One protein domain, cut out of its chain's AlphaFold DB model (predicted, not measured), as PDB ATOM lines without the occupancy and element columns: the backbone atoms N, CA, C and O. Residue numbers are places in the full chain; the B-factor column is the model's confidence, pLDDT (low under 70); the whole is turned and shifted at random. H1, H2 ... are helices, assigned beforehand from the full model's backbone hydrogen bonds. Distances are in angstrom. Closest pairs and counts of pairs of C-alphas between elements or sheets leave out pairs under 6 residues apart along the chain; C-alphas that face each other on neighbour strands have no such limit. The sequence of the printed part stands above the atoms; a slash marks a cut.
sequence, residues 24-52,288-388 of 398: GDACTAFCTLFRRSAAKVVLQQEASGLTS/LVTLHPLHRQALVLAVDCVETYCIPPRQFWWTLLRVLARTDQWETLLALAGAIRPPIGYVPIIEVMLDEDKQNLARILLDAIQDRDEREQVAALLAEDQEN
ATOM      1  N   GLY A  24      27.171 -38.106 -42.706       56.38
ATOM      2  CA  GLY A  24      28.451 -37.945 -42.006       56.38
ATOM      3  C   GLY A  24      28.967 -39.148 -41.212       56.38
ATOM      4  O   GLY A  24      30.162 -39.206 -40.930       56.38
ATOM      5  N   ASP A  25      28.134 -40.135 -40.892       63.66
ATOM      6  CA  ASP A  25      28.497 -41.207 -39.956       63.66
ATOM      7  C   ASP A  25      29.618 -42.122 -40.479       63.66
ATOM      8  O   ASP A  25      30.531 -42.483 -39.738       63.66
ATOM      9  N   ALA A  26      29.616 -42.465 -41.772       66.44
ATOM     10  CA  ALA A  26      30.632 -43.362 -42.333       66.44
ATOM     11  C   ALA A  26      31.989 -42.662 -42.542       66.44
ATOM     12  O   ALA A  26      33.045 -43.249 -42.295       66.44
ATOM     13  N   CYS A  27      31.973 -41.397 -42.979       73.75
ATOM     14  CA  CYS A  27      33.191 -40.618 -43.209       73.75
ATOM     15  C   CYS A  27      33.876 -40.249 -41.885       73.75
ATOM     16  O   CYS A  27      35.090 -40.401 -41.751       73.75
ATOM     17  N   THR A  28      33.100 -39.851 -40.874       81.62
ATOM     18  CA  THR A  28      33.621 -39.541 -39.533       81.62
ATOM     19  C   THR A  28      34.161 -40.790 -38.832       81.62
ATOM     20  O   THR A  28      35.254 -40.755 -38.260       81.62
ATOM     21  N   ALA A  29      33.484 -41.940 -38.940       84.31
ATOM     22  CA  ALA A  29      34.002 -43.209 -38.425       84.31
ATOM     23  C   ALA A  29      35.343 -43.590 -39.079       84.31
ATOM     24  O   ALA A  29      36.295 -43.953 -38.387       84.31
ATOM     25  N   PHE A  30      35.455 -43.439 -40.401       86.38
ATOM     26  CA  PHE A  30      36.719 -43.640 -41.105       86.38
ATOM     27  C   PHE A  30      37.811 -42.675 -40.614       86.38
ATOM     28  O   PHE A  30      38.899 -43.123 -40.248       86.38
ATOM     29  N   CYS A  31      37.527 -41.370 -40.547       86.25
ATOM     30  CA  CYS A  31      38.503 -40.357 -40.139       86.25
ATOM     31  C   CYS A  31      38.971 -40.556 -38.695       86.25
ATOM     32  O   CYS A  31      40.157 -40.422 -38.407       86.25
ATOM     33  N   THR A  32      38.078 -40.938 -37.779       87.69
ATOM     34  CA  THR A  32      38.439 -41.202 -36.377       87.69
ATOM     35  C   THR A  32      39.343 -42.424 -36.228       87.69
ATOM     36  O   THR A  32      40.332 -42.361 -35.490       87.69
ATOM     37  N   LEU A  33      39.060 -43.517 -36.943       86.88
ATOM     38  CA  LEU A  33      39.944 -44.684 -36.985       86.88
ATOM     39  C   LEU A  33      41.291 -44.315 -37.608       86.88
ATOM     40  O   LEU A  33      42.337 -44.593 -37.018       86.88
ATOM     41  N   PHE A  34      41.272 -43.633 -38.754       88.75
ATOM     42  CA  PHE A  34      42.482 -43.241 -39.465       88.75
ATOM     43  C   PHE A  34      43.347 -42.299 -38.635       88.75
ATOM     44  O   PHE A  34      44.549 -42.513 -38.542       88.75
ATOM     45  N   ARG A  35      42.759 -41.325 -37.937       89.56
ATOM     46  CA  ARG A  35      43.476 -40.431 -37.022       89.56
ATOM     47  C   ARG A  35      44.199 -41.200 -35.918       89.56
ATOM     48  O   ARG A  35      45.341 -40.877 -35.606       89.56
ATOM     49  N   ARG A  36      43.573 -42.238 -35.349       87.00
ATOM     50  CA  ARG A  36      44.226 -43.113 -34.355       87.00
ATOM     51  C   ARG A  36      45.392 -43.885 -34.965       87.00
ATOM     52  O   ARG A  36      46.441 -43.978 -34.333       87.00
ATOM     53  N   SER A  37      45.218 -44.409 -36.178       85.44
ATOM     54  CA  SER A  37      46.287 -45.091 -36.914       85.44
ATOM     55  C   SER A  37      47.450 -44.142 -37.214       85.44
ATOM     56  O   SER A  37      48.574 -44.401 -36.794       85.44
ATOM     57  N   ALA A  38      47.174 -42.983 -37.814       84.81
ATOM     58  CA  ALA A  38      48.161 -41.948 -38.102       84.81
ATOM     59  C   ALA A  38      48.910 -41.509 -36.835       84.81
ATOM     60  O   ALA A  38      50.135 -41.446 -36.843       84.81
ATOM     61  N   ALA A  39      48.209 -41.286 -35.718       84.44
ATOM     62  CA  ALA A  39      48.841 -40.956 -34.443       84.44
ATOM     63  C   ALA A  39      49.760 -42.080 -33.931       84.44
ATOM     64  O   ALA A  39      50.828 -41.802 -33.390       84.44
ATOM     65  N   LYS A  40      49.387 -43.351 -34.126       83.06
ATOM     66  CA  LYS A  40      50.238 -44.496 -33.777       83.06
ATOM     67  C   LYS A  40      51.494 -44.549 -34.650       83.06
ATOM     68  O   LYS A  40      52.580 -44.703 -34.100       83.06
ATOM     69  N   VAL A  41      51.363 -44.358 -35.964       81.31
ATOM     70  CA  VAL A  41      52.502 -44.287 -36.898       81.31
ATOM     71  C   VAL A  41      53.458 -43.159 -36.493       81.31
ATOM     72  O   VAL A  41      54.658 -43.377 -36.350       81.31
ATOM     73  N   VAL A  42      52.909 -41.984 -36.174       77.81
ATOM     74  CA  VAL A  42      53.648 -40.813 -35.669       77.81
ATOM     75  C   VAL A  42      54.436 -41.106 -34.384       77.81
ATOM     76  O   VAL A  42      55.529 -40.562 -34.195       77.81
ATOM     77  N   LEU A  43      53.899 -41.940 -33.491       74.62
ATOM     78  CA  LEU A  43      54.568 -42.333 -32.247       74.62
ATOM     79  C   LEU A  43      55.634 -43.418 -32.456       74.62
ATOM     80  O   LEU A  43      56.614 -43.434 -31.717       74.62
ATOM     81  N   GLN A  44      55.443 -44.316 -33.426       68.75
ATOM     82  CA  GLN A  44      56.331 -45.459 -33.673       68.75
ATOM     83  C   GLN A  44      57.568 -45.112 -34.506       68.75
ATOM     84  O   GLN A  44      58.587 -45.786 -34.376       68.75
ATOM     85  N   GLN A  45      57.515 -44.069 -35.332       63.22
ATOM     86  CA  GLN A  45      58.691 -43.610 -36.064       63.22
ATOM     87  C   GLN A  45      59.660 -42.911 -35.099       63.22
ATOM     88  O   GLN A  45      59.350 -41.867 -34.516       63.22
ATOM     89  N   GLU A  46      60.857 -43.469 -34.909       51.78
ATOM     90  CA  GLU A  46      61.966 -42.740 -34.289       51.78
ATOM     91  C   GLU A  46      62.313 -41.525 -35.159       51.78
ATOM     92  O   GLU A  46      62.043 -41.502 -36.359       51.78
ATOM     93  N   ALA A  47      62.826 -40.451 -34.558       48.19
ATOM     94  CA  ALA A  47      63.232 -39.267 -35.309       48.19
ATOM     95  C   ALA A  47      64.501 -39.602 -36.099       48.19
ATOM     96  O   ALA A  47      65.600 -39.225 -35.702       48.19
ATOM     97  N   SER A  48      64.362 -40.325 -37.209       45.53
ATOM     98  CA  SER A  48      65.413 -40.475 -38.205       45.53
ATOM     99  C   SER A  48      65.567 -39.128 -38.914       45.53
ATOM    100  O   SER A  48      65.108 -38.898 -40.027       45.53
ATOM    101  N   GLY A  49      66.209 -38.189 -38.217       48.81
ATOM    102  CA  GLY A  49      66.644 -36.892 -38.724       48.81
ATOM    103  C   GLY A  49      67.795 -37.042 -39.714       48.81
ATOM    104  O   GLY A  49      68.839 -36.419 -39.546       48.81
ATOM    105  N   LEU A  50      67.629 -37.889 -40.728       54.94
ATOM    106  CA  LEU A  50      68.534 -37.945 -41.862       54.94
ATOM    107  C   LEU A  50      68.293 -36.679 -42.684       54.94
ATOM    108  O   LEU A  50      67.248 -36.507 -43.311       54.94
ATOM    109  N   THR A  51      69.270 -35.775 -42.664       60.59
ATOM    110  CA  THR A  51      69.297 -34.528 -43.446       60.59
ATOM    111  C   THR A  51      68.943 -34.752 -44.917       60.59
ATOM    112  O   THR A  51      68.206 -33.955 -45.487       60.59
ATOM    113  N   SER A  52      69.344 -35.894 -45.483       67.19
ATOM    114  CA  SER A  52      69.008 -36.307 -46.851       67.19
ATOM    115  C   SER A  52      67.498 -36.431 -47.108       67.19
ATOM    116  O   SER A  52      67.019 -35.983 -48.146       67.19
ATOM    117  N   LEU A 288      50.663 -32.023 -47.347       94.12
ATOM    118  CA  LEU A 288      50.674 -32.457 -45.943       94.12
ATOM    119  C   LEU A 288      51.186 -33.895 -45.777       94.12
ATOM    120  O   LEU A 288      51.987 -34.156 -44.883       94.12
ATOM    121  N   VAL A 289      50.777 -34.815 -46.653       93.31
ATOM    122  CA  VAL A 289      51.289 -36.196 -46.659       93.31
ATOM    123  C   VAL A 289      52.778 -36.214 -47.020       93.31
ATOM    124  O   VAL A 289      53.562 -36.875 -46.350       93.31
ATOM    125  N   THR A 290      53.193 -35.416 -48.006       92.25
ATOM    126  CA  THR A 290      54.607 -35.262 -48.394       92.25
ATOM    127  C   THR A 290      55.464 -34.749 -47.231       92.25
ATOM    128  O   THR A 290      56.595 -35.188 -47.050       92.25
ATOM    129  N   LEU A 291      54.917 -33.854 -46.402       90.75
ATOM    130  CA  LEU A 291      55.588 -33.275 -45.236       90.75
ATOM    131  C   LEU A 291      55.685 -34.219 -44.031       90.75
ATOM    132  O   LEU A 291      56.428 -33.907 -43.101       90.75
ATOM    133  N   HIS A 292      54.966 -35.344 -44.017       87.88
ATOM    134  CA  HIS A 292      54.882 -36.243 -42.863       87.88
ATOM    135  C   HIS A 292      56.242 -36.660 -42.261       87.88
ATOM    136  O   HIS A 292      56.361 -36.588 -41.032       87.88
ATOM    137  N   PRO A 293      57.289 -36.995 -43.050       84.25
ATOM    138  CA  PRO A 293      58.598 -37.354 -42.498       84.25
ATOM    139  C   PRO A 293      59.252 -36.231 -41.685       84.25
ATOM    140  O   PRO A 293      60.013 -36.492 -40.756       84.25
ATOM    141  N   LEU A 294      58.958 -34.970 -42.021       83.69
ATOM    142  CA  LEU A 294      59.526 -33.786 -41.365       83.69
ATOM    143  C   LEU A 294      58.627 -33.252 -40.259       83.69
ATOM    144  O   LEU A 294      59.095 -32.774 -39.227       83.69
ATOM    145  N   HIS A 295      57.324 -33.350 -40.480       86.50
ATOM    146  CA  HIS A 295      56.288 -32.843 -39.608       86.50
ATOM    147  C   HIS A 295      55.298 -33.962 -39.351       86.50
ATOM    148  O   HIS A 295      54.310 -34.121 -40.060       86.50
ATOM    149  N   ARG A 296      55.526 -34.722 -38.282       82.25
ATOM    150  CA  ARG A 296      54.687 -35.877 -37.947       82.25
ATOM    151  C   ARG A 296      53.198 -35.530 -37.848       82.25
ATOM    152  O   ARG A 296      52.350 -36.273 -38.334       82.25
ATOM    153  N   GLN A 297      52.896 -34.353 -37.298       88.00
ATOM    154  CA  GLN A 297      51.537 -33.820 -37.179       88.00
ATOM    155  C   GLN A 297      50.873 -33.536 -38.542       88.00
ATOM    156  O   GLN A 297      49.648 -33.469 -38.609       88.00
ATOM    157  N   ALA A 298      51.634 -33.404 -39.634       91.81
ATOM    158  CA  ALA A 298      51.095 -33.111 -40.961       91.81
ATOM    159  C   ALA A 298      50.155 -34.214 -41.467       91.81
ATOM    160  O   ALA A 298      49.119 -33.901 -42.046       91.81
ATOM    161  N   LEU A 299      50.441 -35.487 -41.165       90.62
ATOM    162  CA  LEU A 299      49.545 -36.590 -41.523       90.62
ATOM    163  C   LEU A 299      48.214 -36.517 -40.760       90.62
ATOM    164  O   LEU A 299      47.168 -36.798 -41.332       90.62
ATOM    165  N   VAL A 300      48.230 -36.089 -39.494       91.50
ATOM    166  CA  VAL A 300      47.001 -35.868 -38.713       91.50
ATOM    167  C   VAL A 300      46.208 -34.690 -39.283       91.50
ATOM    168  O   VAL A 300      45.008 -34.817 -39.500       91.50
ATOM    169  N   LEU A 301      46.878 -33.585 -39.623       93.62
ATOM    170  CA  LEU A 301      46.234 -32.426 -40.253       93.62
ATOM    171  C   LEU A 301      45.651 -32.753 -41.637       93.62
ATOM    172  O   LEU A 301      44.615 -32.206 -42.008       93.62
ATOM    173  N   ALA A 302      46.269 -33.671 -42.388       93.81
ATOM    174  CA  ALA A 302      45.709 -34.166 -43.643       93.81
ATOM    175  C   ALA A 302      44.359 -34.867 -43.413       93.81
ATOM    176  O   ALA A 302      43.413 -34.645 -44.165       93.81
ATOM    177  N   VAL A 303      44.243 -35.659 -42.344       91.69
ATOM    178  CA  VAL A 303      42.994 -36.334 -41.952       91.69
ATOM    179  C   VAL A 303      41.954 -35.331 -41.460       91.69
ATOM    180  O   VAL A 303      40.783 -35.439 -41.813       91.69
ATOM    181  N   ASP A 304      42.374 -34.318 -40.703       91.62
ATOM    182  CA  ASP A 304      41.486 -33.238 -40.262       91.62
ATOM    183  C   ASP A 304      40.915 -32.459 -41.463       91.62
ATOM    184  O   ASP A 304      39.737 -32.100 -41.460       91.62
ATOM    185  N   CYS A 305      41.701 -32.269 -42.531       91.38
ATOM    186  CA  CYS A 305      41.213 -31.707 -43.794       91.38
ATOM    187  C   CYS A 305      40.196 -32.627 -44.482       91.38
ATOM    188  O   CYS A 305      39.163 -32.152 -44.954       91.38
ATOM    189  N   VAL A 306      40.463 -33.935 -44.532       89.50
ATOM    190  CA  VAL A 306      39.544 -34.929 -45.113       89.50
ATOM    191  C   VAL A 306      38.192 -34.899 -44.406       89.50
ATOM    192  O   VAL A 306      37.166 -34.898 -45.080       89.50
ATOM    193  N   GLU A 307      38.186 -34.816 -43.075       90.19
ATOM    194  CA  GLU A 307      36.957 -34.736 -42.283       90.19
ATOM    195  C   GLU A 307      36.242 -33.394 -42.495       90.19
ATOM    196  O   GLU A 307      35.067 -33.370 -42.863       90.19
ATOM    197  N   THR A 308      36.968 -32.279 -42.356       90.25
ATOM    198  CA  THR A 308      36.412 -30.915 -42.446       90.25
ATOM    199  C   THR A 308      35.779 -30.637 -43.809       90.25
ATOM    200  O   THR A 308      34.723 -30.014 -43.893       90.25
ATOM    201  N   TYR A 309      36.412 -31.105 -44.886       89.88
ATOM    202  CA  TYR A 309      35.951 -30.873 -46.256       89.88
ATOM    203  C   TYR A 309      35.272 -32.100 -46.878       89.88
ATOM    204  O   TYR A 309      34.952 -32.077 -48.067       89.88
ATOM    205  N   CYS A 310      35.028 -33.144 -46.080       88.62
ATOM    206  CA  CYS A 310      34.316 -34.364 -46.465       88.62
ATOM    207  C   CYS A 310      34.879 -35.033 -47.733       88.62
ATOM    208  O   CYS A 310      34.132 -35.437 -48.626       88.62
ATOM    209  N   ILE A 311      36.207 -35.162 -47.813       89.12
ATOM    210  CA  ILE A 311      36.860 -35.862 -48.924       89.12
ATOM    211  C   ILE A 311      36.494 -37.353 -48.841       89.12
ATOM    212  O   ILE A 311      36.692 -37.972 -47.791       89.12
ATOM    213  N   PRO A 312      36.004 -37.976 -49.928       89.25
ATOM    214  CA  PRO A 312      35.674 -39.394 -49.924       89.25
ATOM    215  C   PRO A 312      36.870 -40.268 -49.502       89.25
ATOM    216  O   PRO A 312      37.960 -40.110 -50.066       89.25
ATOM    217  N   PRO A 313      36.692 -41.256 -48.599       90.50
ATOM    218  CA  PRO A 313      37.783 -42.117 -48.130       90.50
ATOM    219  C   PRO A 313      38.573 -42.784 -49.262       90.50
ATOM    220  O   PRO A 313      39.798 -42.855 -49.217       90.50
ATOM    221  N   ARG A 314      37.884 -43.213 -50.328       91.81
ATOM    222  CA  ARG A 314      38.516 -43.801 -51.519       91.81
ATOM    223  C   ARG A 314      39.445 -42.810 -52.233       91.81
ATOM    224  O   ARG A 314      40.548 -43.183 -52.617       91.81
ATOM    225  N   GLN A 315      39.025 -41.551 -52.390       92.00
ATOM    226  CA  GLN A 315      39.840 -40.495 -53.006       92.00
ATOM    227  C   GLN A 315      41.057 -40.160 -52.137       92.00
ATOM    228  O   GLN A 315      42.161 -39.986 -52.658       92.00
ATOM    229  N   PHE A 316      40.871 -40.101 -50.817       92.88
ATOM    230  CA  PHE A 316      41.968 -39.875 -49.882       92.88
ATOM    231  C   PHE A 316      43.019 -40.991 -49.947       92.88
ATOM    232  O   PHE A 316      44.205 -40.696 -50.064       92.88
ATOM    233  N   TRP A 317      42.611 -42.262 -49.985       94.56
ATOM    234  CA  TRP A 317      43.549 -43.386 -50.097       94.56
ATOM    235  C   TRP A 317      44.319 -43.426 -51.416       94.56
ATOM    236  O   TRP A 317      45.526 -43.646 -51.402       94.56
ATOM    237  N   TRP A 318      43.676 -43.119 -52.546       95.19
ATOM    238  CA  TRP A 318      44.396 -42.935 -53.813       95.19
ATOM    239  C   TRP A 318      45.397 -41.779 -53.772       95.19
ATOM    240  O   TRP A 318      46.398 -41.778 -54.486       95.19
ATOM    241  N   THR A 319      45.113 -40.757 -52.967       93.56
ATOM    242  CA  THR A 319      46.017 -39.623 -52.774       93.56
ATOM    243  C   THR A 319      47.214 -40.031 -51.919       93.56
ATOM    244  O   THR A 319      48.346 -39.760 -52.307       93.56
ATOM    245  N   LEU A 320      46.977 -40.754 -50.820       94.38
ATOM    246  CA  LEU A 320      48.025 -41.328 -49.976       94.38
ATOM    247  C   LEU A 320      48.942 -42.262 -50.763       94.38
ATOM    248  O   LEU A 320      50.147 -42.051 -50.742       94.38
ATOM    249  N   LEU A 321      48.384 -43.240 -51.486       94.94
ATOM    250  CA  LEU A 321      49.161 -44.217 -52.253       94.94
ATOM    251  C   LEU A 321      50.106 -43.522 -53.238       94.94
ATOM    252  O   LEU A 321      51.308 -43.757 -53.198       94.94
ATOM    253  N   ARG A 322      49.583 -42.600 -54.057       92.69
ATOM    254  CA  ARG A 322      50.387 -41.877 -55.055       92.69
ATOM    255  C   ARG A 322      51.494 -41.036 -54.426       92.69
ATOM    256  O   ARG A 322      52.603 -41.005 -54.948       92.69
ATOM    257  N   VAL A 323      51.205 -40.336 -53.328       92.69
ATOM    258  CA  VAL A 323      52.197 -39.469 -52.674       92.69
ATOM    259  C   VAL A 323      53.256 -40.291 -51.948       92.69
ATOM    260  O   VAL A 323      54.443 -40.007 -52.095       92.69
ATOM    261  N   LEU A 324      52.850 -41.303 -51.179       92.06
ATOM    262  CA  LEU A 324      53.772 -42.136 -50.412       92.06
ATOM    263  C   LEU A 324      54.665 -42.970 -51.338       92.06
ATOM    264  O   LEU A 324      55.862 -43.021 -51.088       92.06
ATOM    265  N   ALA A 325      54.127 -43.514 -52.436       91.19
ATOM    266  CA  ALA A 325      54.922 -44.197 -53.458       91.19
ATOM    267  C   ALA A 325      55.954 -43.250 -54.091       91.19
ATOM    268  O   ALA A 325      57.155 -43.498 -54.018       91.19
ATOM    269  N   ARG A 326      55.511 -42.085 -54.592       89.44
ATOM    270  CA  ARG A 326      56.395 -41.080 -55.216       89.44
ATOM    271  C   ARG A 326      57.492 -40.560 -54.278       89.44
ATOM    272  O   ARG A 326      58.531 -40.102 -54.744       89.44
ATOM    273  N   THR A 327      57.243 -40.556 -52.972       87.31
ATOM    274  CA  THR A 327      58.195 -40.064 -51.961       87.31
ATOM    275  C   THR A 327      58.952 -41.188 -51.251       87.31
ATOM    276  O   THR A 327      59.629 -40.914 -50.264       87.31
ATOM    277  N   ASP A 328      58.853 -42.426 -51.748       88.50
ATOM    278  CA  ASP A 328      59.503 -43.631 -51.209       88.50
ATOM    279  C   ASP A 328      59.163 -43.912 -49.725       88.50
ATOM    280  O   ASP A 328      59.913 -44.549 -48.987       88.50
ATOM    281  N   GLN A 329      57.996 -43.454 -49.258       88.75
ATOM    282  CA  GLN A 329      57.516 -43.599 -47.876       88.75
ATOM    283  C   GLN A 329      56.725 -44.903 -47.665       88.75
ATOM    284  O   GLN A 329      55.622 -44.910 -47.104       88.75
ATOM    285  N   TRP A 330      57.283 -46.029 -48.110       90.88
ATOM    286  CA  TRP A 330      56.600 -47.329 -48.097       90.88
ATOM    287  C   TRP A 330      56.308 -47.863 -46.695       90.88
ATOM    288  O   TRP A 330      55.260 -48.462 -46.474       90.88
ATOM    289  N   GLU A 331      57.178 -47.593 -45.721       89.12
ATOM    290  CA  GLU A 331      56.969 -48.021 -44.330       89.12
ATOM    291  C   GLU A 331      55.733 -47.362 -43.706       89.12
ATOM    292  O   GLU A 331      54.926 -48.010 -43.036       89.12
ATOM    293  N   THR A 332      55.535 -46.069 -43.979       89.56
ATOM    294  CA  THR A 332      54.332 -45.343 -43.560       89.56
ATOM    295  C   THR A 332      53.093 -45.930 -44.239       89.56
ATOM    296  O   THR A 332      52.069 -46.123 -43.581       89.56
ATOM    297  N   LEU A 333      53.178 -46.257 -45.533       92.38
ATOM    298  CA  LEU A 333      52.081 -46.884 -46.274       92.38
ATOM    299  C   LEU A 333      51.700 -48.252 -45.684       92.38
ATOM    300  O   LEU A 333      50.518 -48.487 -45.426       92.38
ATOM    301  N   LEU A 334      52.684 -49.115 -45.408       91.25
ATOM    302  CA  LEU A 334      52.485 -50.423 -44.776       91.25
ATOM    303  C   LEU A 334      51.823 -50.296 -43.405       91.25
ATOM    304  O   LEU A 334      50.844 -50.985 -43.118       91.25
ATOM    305  N   ALA A 335      52.324 -49.390 -42.564       89.81
ATOM    306  CA  ALA A 335      51.789 -49.196 -41.224       89.81
ATOM    307  C   ALA A 335      50.327 -48.716 -41.253       89.81
ATOM    308  O   ALA A 335      49.503 -49.178 -40.459       89.81
ATOM    309  N   LEU A 336      49.980 -47.831 -42.194       90.94
ATOM    310  CA  LEU A 336      48.608 -47.358 -42.381       90.94
ATOM    311  C   LEU A 336      47.687 -48.464 -42.918       90.94
ATOM    312  O   LEU A 336      46.607 -48.668 -42.361       90.94
ATOM    313  N   ALA A 337      48.109 -49.181 -43.964       90.75
ATOM    314  CA  ALA A 337      47.321 -50.230 -44.618       90.75
ATOM    315  C   ALA A 337      47.140 -51.481 -43.739       90.75
ATOM    316  O   ALA A 337      46.102 -52.144 -43.804       90.75
ATOM    317  N   GLY A 338      48.115 -51.789 -42.881       86.75
ATOM    318  CA  GLY A 338      48.012 -52.870 -41.900       86.75
ATOM    319  C   GLY A 338      47.119 -52.524 -40.704       86.75
ATOM    320  O   GLY A 338      46.536 -53.410 -40.083       86.75
ATOM    321  N   ALA A 339      46.982 -51.239 -40.367       85.75
ATOM    322  CA  ALA A 339      46.143 -50.800 -39.253       85.75
ATOM    323  C   ALA A 339      44.658 -50.676 -39.624       85.75
ATOM    324  O   ALA A 339      43.791 -50.898 -38.777       85.75
ATOM    325  N   ILE A 340      44.357 -50.271 -40.860       86.56
ATOM    326  CA  ILE A 340      42.991 -50.063 -41.351       86.56
ATOM    327  C   ILE A 340      42.909 -50.585 -42.774       86.56
ATOM    328  O   ILE A 340      43.679 -50.145 -43.627       86.56
ATOM    329  N   ARG A 341      41.922 -51.450 -43.043       89.31
ATOM    330  CA  ARG A 341      41.651 -51.926 -44.401       89.31
ATOM    331  C   ARG A 341      41.424 -50.727 -45.338       89.31
ATOM    332  O   ARG A 341      40.487 -49.955 -45.102       89.31
ATOM    333  N   PRO A 342      42.230 -50.569 -46.400       90.88
ATOM    334  CA  PRO A 342      42.048 -49.496 -47.364       90.88
ATOM    335  C   PRO A 342      40.687 -49.623 -48.080       90.88
ATOM    336  O   PRO A 342      40.369 -50.697 -48.587       90.88
ATOM    337  N   PRO A 343      39.892 -48.545 -48.223       91.06
ATOM    338  CA  PRO A 343      38.674 -48.520 -49.042       91.06
ATOM    339  C   PRO A 343      38.916 -48.786 -50.535       91.06
ATOM    340  O   PRO A 343      37.965 -48.995 -51.282       91.06
ATOM    341  N   ILE A 344      40.172 -48.703 -50.983       92.94
ATOM    342  CA  ILE A 344      40.598 -49.059 -52.342       92.94
ATOM    343  C   ILE A 344      40.951 -50.549 -52.483       92.94
ATOM    344  O   ILE A 344      41.159 -50.994 -53.604       92.94
ATOM    345  N   GLY A 345      40.994 -51.305 -51.380       92.50
ATOM    346  CA  GLY A 345      41.547 -52.659 -51.334       92.50
ATOM    347  C   GLY A 345      43.077 -52.684 -51.247       92.50
ATOM    348  O   GLY A 345      43.740 -51.648 -51.307       92.50
ATOM    349  N   TYR A 346      43.638 -53.877 -51.085       94.31
ATOM    350  CA  TYR A 346      45.079 -54.129 -51.059       94.31
ATOM    351  C   TYR A 346      45.656 -54.350 -52.460       94.31
ATOM    352  O   TYR A 346      46.807 -53.987 -52.683       94.31
ATOM    353  N   VAL A 347      44.866 -54.868 -53.408       93.12
ATOM    354  CA  VAL A 347      45.325 -55.150 -54.783       93.12
ATOM    355  C   VAL A 347      45.985 -53.928 -55.441       93.12
ATOM    356  O   VAL A 347      47.150 -54.044 -55.811       93.12
ATOM    357  N   PRO A 348      45.363 -52.728 -55.476       94.19
ATOM    358  CA  PRO A 348      45.994 -51.578 -56.130       94.19
ATOM    359  C   PRO A 348      47.254 -51.077 -55.421       94.19
ATOM    360  O   PRO A 348      48.097 -50.424 -56.024       94.19
ATOM    361  N   ILE A 349      47.375 -51.336 -54.115       94.69
ATOM    362  CA  ILE A 349      48.574 -50.983 -53.353       94.69
ATOM    363  C   ILE A 349      49.718 -51.907 -53.762       94.69
ATOM    364  O   ILE A 349      50.826 -51.433 -53.976       94.69
ATOM    365  N   ILE A 350      49.440 -53.206 -53.887       94.00
ATOM    366  CA  ILE A 350      50.428 -54.214 -54.266       94.00
ATOM    367  C   ILE A 350      50.902 -53.994 -55.698       94.00
ATOM    368  O   ILE A 350      52.106 -54.002 -55.907       94.00
ATOM    369  N   GLU A 351      50.000 -53.735 -56.649       93.44
ATOM    370  CA  GLU A 351      50.369 -53.418 -58.039       93.44
ATOM    371  C   GLU A 351      51.393 -52.274 -58.092       93.44
ATOM    372  O   GLU A 351      52.485 -52.442 -58.620       93.44
ATOM    373  N   VAL A 352      51.107 -51.156 -57.413       94.12
ATOM    374  CA  VAL A 352      52.029 -50.008 -57.343       94.12
ATOM    375  C   VAL A 352      53.341 -50.351 -56.627       94.12
ATOM    376  O   VAL A 352      54.383 -49.785 -56.941       94.12
ATOM    377  N   MET A 353      53.319 -51.254 -55.644       93.38
ATOM    378  CA  MET A 353      54.542 -51.716 -54.980       93.38
ATOM    379  C   MET A 353      55.393 -52.603 -55.888       93.38
ATOM    380  O   MET A 353      56.615 -52.551 -55.775       93.38
ATOM    381  N   LEU A 354      54.780 -53.419 -56.746       92.12
ATOM    382  CA  LEU A 354      55.495 -54.260 -57.706       92.12
ATOM    383  C   LEU A 354      56.099 -53.413 -58.826       92.12
ATOM    384  O   LEU A 354      57.286 -53.557 -59.099       92.12
ATOM    385  N   ASP A 355      55.343 -52.443 -59.346       92.25
ATOM    386  CA  ASP A 355      55.822 -51.482 -60.352       92.25
ATOM    387  C   ASP A 355      57.066 -50.688 -59.895       92.25
ATOM    388  O   ASP A 355      57.852 -50.227 -60.721       92.25
ATOM    389  N   GLU A 356      57.255 -50.518 -58.581       90.81
ATOM    390  CA  GLU A 356      58.369 -49.783 -57.958       90.81
ATOM    391  C   GLU A 356      59.429 -50.716 -57.324       90.81
ATOM    392  O   GLU A 356      60.206 -50.296 -56.456       90.81
ATOM    393  N   ASP A 357      59.455 -51.998 -57.709       90.31
ATOM    394  CA  ASP A 357      60.405 -53.027 -57.252       90.31
ATOM    395  C   ASP A 357      60.392 -53.280 -55.721       90.31
ATOM    396  O   ASP A 357      61.387 -53.673 -55.101       90.31
ATOM    397  N   LYS A 358      59.249 -53.073 -55.053       91.44
ATOM    398  CA  LYS A 358      59.070 -53.249 -53.594       91.44
ATOM    399  C   LYS A 358      58.460 -54.605 -53.219       91.44
ATOM    400  O   LYS A 358      57.736 -54.710 -52.224       91.44
ATOM    401  N   GLN A 359      58.814 -55.673 -53.938       89.62
ATOM    402  CA  GLN A 359      58.317 -57.045 -53.713       89.62
ATOM    403  C   GLN A 359      58.412 -57.511 -52.248       89.62
ATOM    404  O   GLN A 359      57.490 -58.127 -51.713       89.62
ATOM    405  N   ASN A 360      59.523 -57.213 -51.561       89.62
ATOM    406  CA  ASN A 360      59.717 -57.625 -50.164       89.62
ATOM    407  C   ASN A 360      58.687 -56.993 -49.221       89.62
ATOM    408  O   ASN A 360      58.160 -57.669 -48.340       89.62
ATOM    409  N   LEU A 361      58.375 -55.715 -49.430       91.25
ATOM    410  CA  LEU A 361      57.380 -54.994 -48.642       91.25
ATOM    411  C   LEU A 361      55.962 -55.472 -48.985       91.25
ATOM    412  O   LEU A 361      55.122 -55.598 -48.097       91.25
ATOM    413  N   ALA A 362      55.707 -55.813 -50.250       91.06
ATOM    414  CA  ALA A 362      54.427 -56.365 -50.685       91.06
ATOM    415  C   ALA A 362      54.128 -57.721 -50.011       91.06
ATOM    416  O   ALA A 362      53.002 -57.963 -49.573       91.06
ATOM    417  N   ARG A 363      55.149 -58.572 -49.818       90.50
ATOM    418  CA  ARG A 363      55.027 -59.819 -49.037       90.50
ATOM    419  C   ARG A 363      54.682 -59.562 -47.566       90.50
ATOM    420  O   ARG A 363      53.848 -60.270 -47.014       90.50
ATOM    421  N   ILE A 364      55.268 -58.537 -46.945       90.94
ATOM    422  CA  ILE A 364      54.923 -58.147 -45.565       90.94
ATOM    423  C   ILE A 364      53.455 -57.710 -45.484       90.94
ATOM    424  O   ILE A 364      52.751 -58.059 -44.537       90.94
ATOM    425  N   LEU A 365      52.973 -56.968 -46.486       89.69
ATOM    426  CA  LEU A 365      51.579 -56.538 -46.533       89.69
ATOM    427  C   LEU A 365      50.617 -57.719 -46.699       89.69
ATOM    428  O   LEU A 365      49.581 -57.729 -46.041       89.69
ATOM    429  N   LEU A 366      50.971 -58.722 -47.513       90.81
ATOM    430  CA  LEU A 366      50.183 -59.949 -47.701       90.81
ATOM    431  C   LEU A 366      49.878 -60.650 -46.366       90.81
ATOM    432  O   LEU A 366      48.758 -61.122 -46.166       90.81
ATOM    433  N   ASP A 367      50.837 -60.683 -45.439       87.75
ATOM    434  CA  ASP A 367      50.656 -61.297 -44.115       87.75
ATOM    435  C   ASP A 367      49.679 -60.521 -43.215       87.75
ATOM    436  O   ASP A 367      49.105 -61.090 -42.284       87.75
ATOM    437  N   ALA A 368      49.448 -59.236 -43.503       86.25
ATOM    438  CA  ALA A 368      48.485 -58.402 -42.792       86.25
ATOM    439  C   ALA A 368      47.045 -58.529 -43.337       86.25
ATOM    440  O   ALA A 368      46.102 -58.088 -42.671       86.25
ATOM    441  N   ILE A 369      46.850 -59.130 -44.519       89.94
ATOM    442  CA  ILE A 369      45.529 -59.269 -45.147       89.94
ATOM    443  C   ILE A 369      44.731 -60.376 -44.450       89.94
ATOM    444  O   ILE A 369      45.086 -61.554 -44.478       89.94
ATOM    445  N   GLN A 370      43.609 -59.991 -43.835       87.25
ATOM    446  CA  GLN A 370      42.696 -60.922 -43.159       87.25
ATOM    447  C   GLN A 370      41.669 -61.551 -44.111       87.25
ATOM    448  O   GLN A 370      41.194 -62.659 -43.865       87.25
ATOM    449  N   ASP A 371      41.300 -60.829 -45.169       89.31
ATOM    450  CA  ASP A 371      40.315 -61.256 -46.161       89.31
ATOM    451  C   ASP A 371      40.916 -62.343 -47.062       89.31
ATOM    452  O   ASP A 371      41.965 -62.141 -47.670       89.31
ATOM    453  N   ARG A 372      40.284 -63.521 -47.100       88.19
ATOM    454  CA  ARG A 372      40.839 -64.692 -47.786       88.19
ATOM    455  C   ARG A 372      40.893 -64.498 -49.300       88.19
ATOM    456  O   ARG A 372      41.914 -64.827 -49.895       88.19
ATOM    457  N   ASP A 373      39.828 -63.968 -49.890       88.12
ATOM    458  CA  ASP A 373      39.718 -63.827 -51.342       88.12
ATOM    459  C   ASP A 373      40.719 -62.775 -51.838       88.12
ATOM    460  O   ASP A 373      41.452 -63.000 -52.799       88.12
ATOM    461  N   GLU A 374      40.820 -61.650 -51.126       88.69
ATOM    462  CA  GLU A 374      41.788 -60.594 -51.434       88.69
ATOM    463  C   GLU A 374      43.237 -61.060 -51.212       88.69
ATOM    464  O   GLU A 374      44.128 -60.727 -51.992       88.69
ATOM    465  N   ARG A 375      43.485 -61.893 -50.192       91.12
ATOM    466  CA  ARG A 375      44.803 -62.494 -49.947       91.12
ATOM    467  C   ARG A 375      45.212 -63.464 -51.055       91.12
ATOM    468  O   ARG A 375      46.371 -63.453 -51.458       91.12
ATOM    469  N   GLU A 376      44.290 -64.297 -51.540       90.69
ATOM    470  CA  GLU A 376      44.543 -65.218 -52.657       90.69
ATOM    471  C   GLU A 376      44.855 -64.442 -53.951       90.69
ATOM    472  O   GLU A 376      45.815 -64.779 -54.642       90.69
ATOM    473  N   GLN A 377      44.126 -63.353 -54.228       90.81
ATOM    474  CA  GLN A 377      44.399 -62.465 -55.368       90.81
ATOM    475  C   GLN A 377      45.787 -61.819 -55.289       90.81
ATOM    476  O   GLN A 377      46.550 -61.868 -56.252       90.81
ATOM    477  N   VAL A 378      46.147 -61.252 -54.135       90.06
ATOM    478  CA  VAL A 378      47.468 -60.636 -53.935       90.06
ATOM    479  C   VAL A 378      48.593 -61.673 -54.030       90.06
ATOM    480  O   VAL A 378      49.646 -61.387 -54.596       90.06
ATOM    481  N   ALA A 379      48.386 -62.884 -53.506       89.88
ATOM    482  CA  ALA A 379      49.371 -63.959 -53.604       89.88
ATOM    483  C   ALA A 379      49.605 -64.409 -55.056       89.88
ATOM    484  O   ALA A 379      50.745 -64.699 -55.410       89.88
ATOM    485  N   ALA A 380      48.554 -64.440 -55.884       90.81
ATOM    486  CA  ALA A 380      48.671 -64.736 -57.310       90.81
ATOM    487  C   ALA A 380      49.498 -63.667 -58.044       90.81
ATOM    488  O   ALA A 380      50.451 -64.018 -58.731       90.81
ATOM    489  N   LEU A 381      49.223 -62.379 -57.806       89.69
ATOM    490  CA  LEU A 381      49.996 -61.273 -58.394       89.69
ATOM    491  C   LEU A 381      51.489 -61.349 -58.039       89.69
ATOM    492  O   LEU A 381      52.351 -61.175 -58.894       89.69
ATOM    493  N   LEU A 382      51.810 -61.670 -56.782       89.44
ATOM    494  CA  LEU A 382      53.198 -61.831 -56.335       89.44
ATOM    495  C   LEU A 382      53.903 -63.063 -56.920       89.44
ATOM    496  O   LEU A 382      55.136 -63.121 -56.880       89.44
ATOM    497  N   ALA A 383      53.152 -64.067 -57.377       89.50
ATOM    498  CA  ALA A 383      53.696 -65.236 -58.060       89.50
ATOM    499  C   ALA A 383      53.960 -64.928 -59.542       89.50
ATOM    500  O   ALA A 383      55.044 -65.241 -60.024       89.50
ATOM    501  N   GLU A 384      53.028 -64.251 -60.219       86.81
ATOM    502  CA  GLU A 384      53.186 -63.810 -61.615       86.81
ATOM    503  C   GLU A 384      54.402 -62.887 -61.787       86.81
ATOM    504  O   GLU A 384      55.201 -63.066 -62.705       86.81
ATOM    505  N   ASP A 385      54.606 -61.947 -60.862       84.56
ATOM    506  CA  ASP A 385      55.760 -61.039 -60.888       84.56
ATOM    507  C   ASP A 385      57.102 -61.786 -60.721       84.56
ATOM    508  O   ASP A 385      58.085 -61.497 -61.401       84.56
ATOM    509  N   GLN A 386      57.133 -62.835 -59.885       78.31
ATOM    510  CA  GLN A 386      58.319 -63.687 -59.711       78.31
ATOM    511  C   GLN A 386      58.635 -64.545 -60.939       78.31
ATOM    512  O   GLN A 386      59.805 -64.858 -61.169       78.31
ATOM    513  N   GLU A 387      57.618 -64.967 -61.690       76.50
ATOM    514  CA  GLU A 387      57.801 -65.696 -62.948       76.50
ATOM    515  C   GLU A 387      58.357 -64.765 -64.037       76.50
ATOM    516  O   GLU A 387      59.309 -65.141 -64.725       76.50
ATOM    517  N   ASN A 388      57.864 -63.524 -64.117       72.38
ATOM    518  CA  ASN A 388      58.361 -62.507 -65.052       72.38
ATOM    519  C   ASN A 388      59.825 -62.109 -64.794       72.38
ATOM    520  O   ASN A 388      60.576 -61.891 -65.744       72.38
TER     521      ASN A 388
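This is residues 24 to 52 and 288 to 388 of the 398 residues of the protein "Vps16_C domain-containing protein" of Phytophthora fragariae (UniProt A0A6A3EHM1). Look for a flat stack of helices in two rows, loosely spaced in places: H2, H3 and H5 make one row, H1, H4 and H6 the other, and H7 packs on H5 and H6 at the far end. Residues 46 to 52 trail away beyond H1. You have 130 residues with seven named helices, H1 to H7 in chain order, and no named strand: all helix. The whole is compact, with a radius of gyration of the C-alphas of 14.9 A, spanning 44 by 41 by 21 A.

Find C-alpha 24 at (28.451, -37.945, -42.006); from there H1 runs 30.1 A to residue 44. Past the cut come H2, residues 296 to 308, 19.5 A, and H3, 313 to 326, 19.9 A. Next are H4, 330 to 339, 14.1 A; H5, 347 to 355, 12.4 A; and H6, 359 to 368, 14.8 A. H7, 372 to 388, runs 24.7 A to C-alpha 388 at (58.361, -62.507, -65.052).

H1 touches H2, opposite ways at a shallow tilt of 1 degrees; the closest C-alphas, of Val 42 and Arg 296, are 5.5 A apart. With residues 34 to 41 alone H1 touches H4, closest at C-alphas 37 and 339, 6.2 A, at a steep tilt of 52 degrees. H4 touches H6 the same way, C-alphas 338 and 368 being closest at 5.6 A. H5 and H6 form a hairpin, closest at C-alphas 350 and 362, 5.8 A. H7 touches H5, closest at C-alphas 378 and 347, 6.0 A. Every O i to N i+4 pair is within hydrogen-bond range in H1, H3, H4 and H5; H2 has 8 of 9, H6 5 of 6, H7 12 of 13.

C-alphas 308 and 387, the farthest apart, are 45.7 A apart. Residues 53 to 287 are not printed; C-alphas 52 and 288 are 18.8 A apart across the cut. Of the links printed whole, none is long. Residues 24 to 26 and 44 to 52 are under 70 in pLDDT.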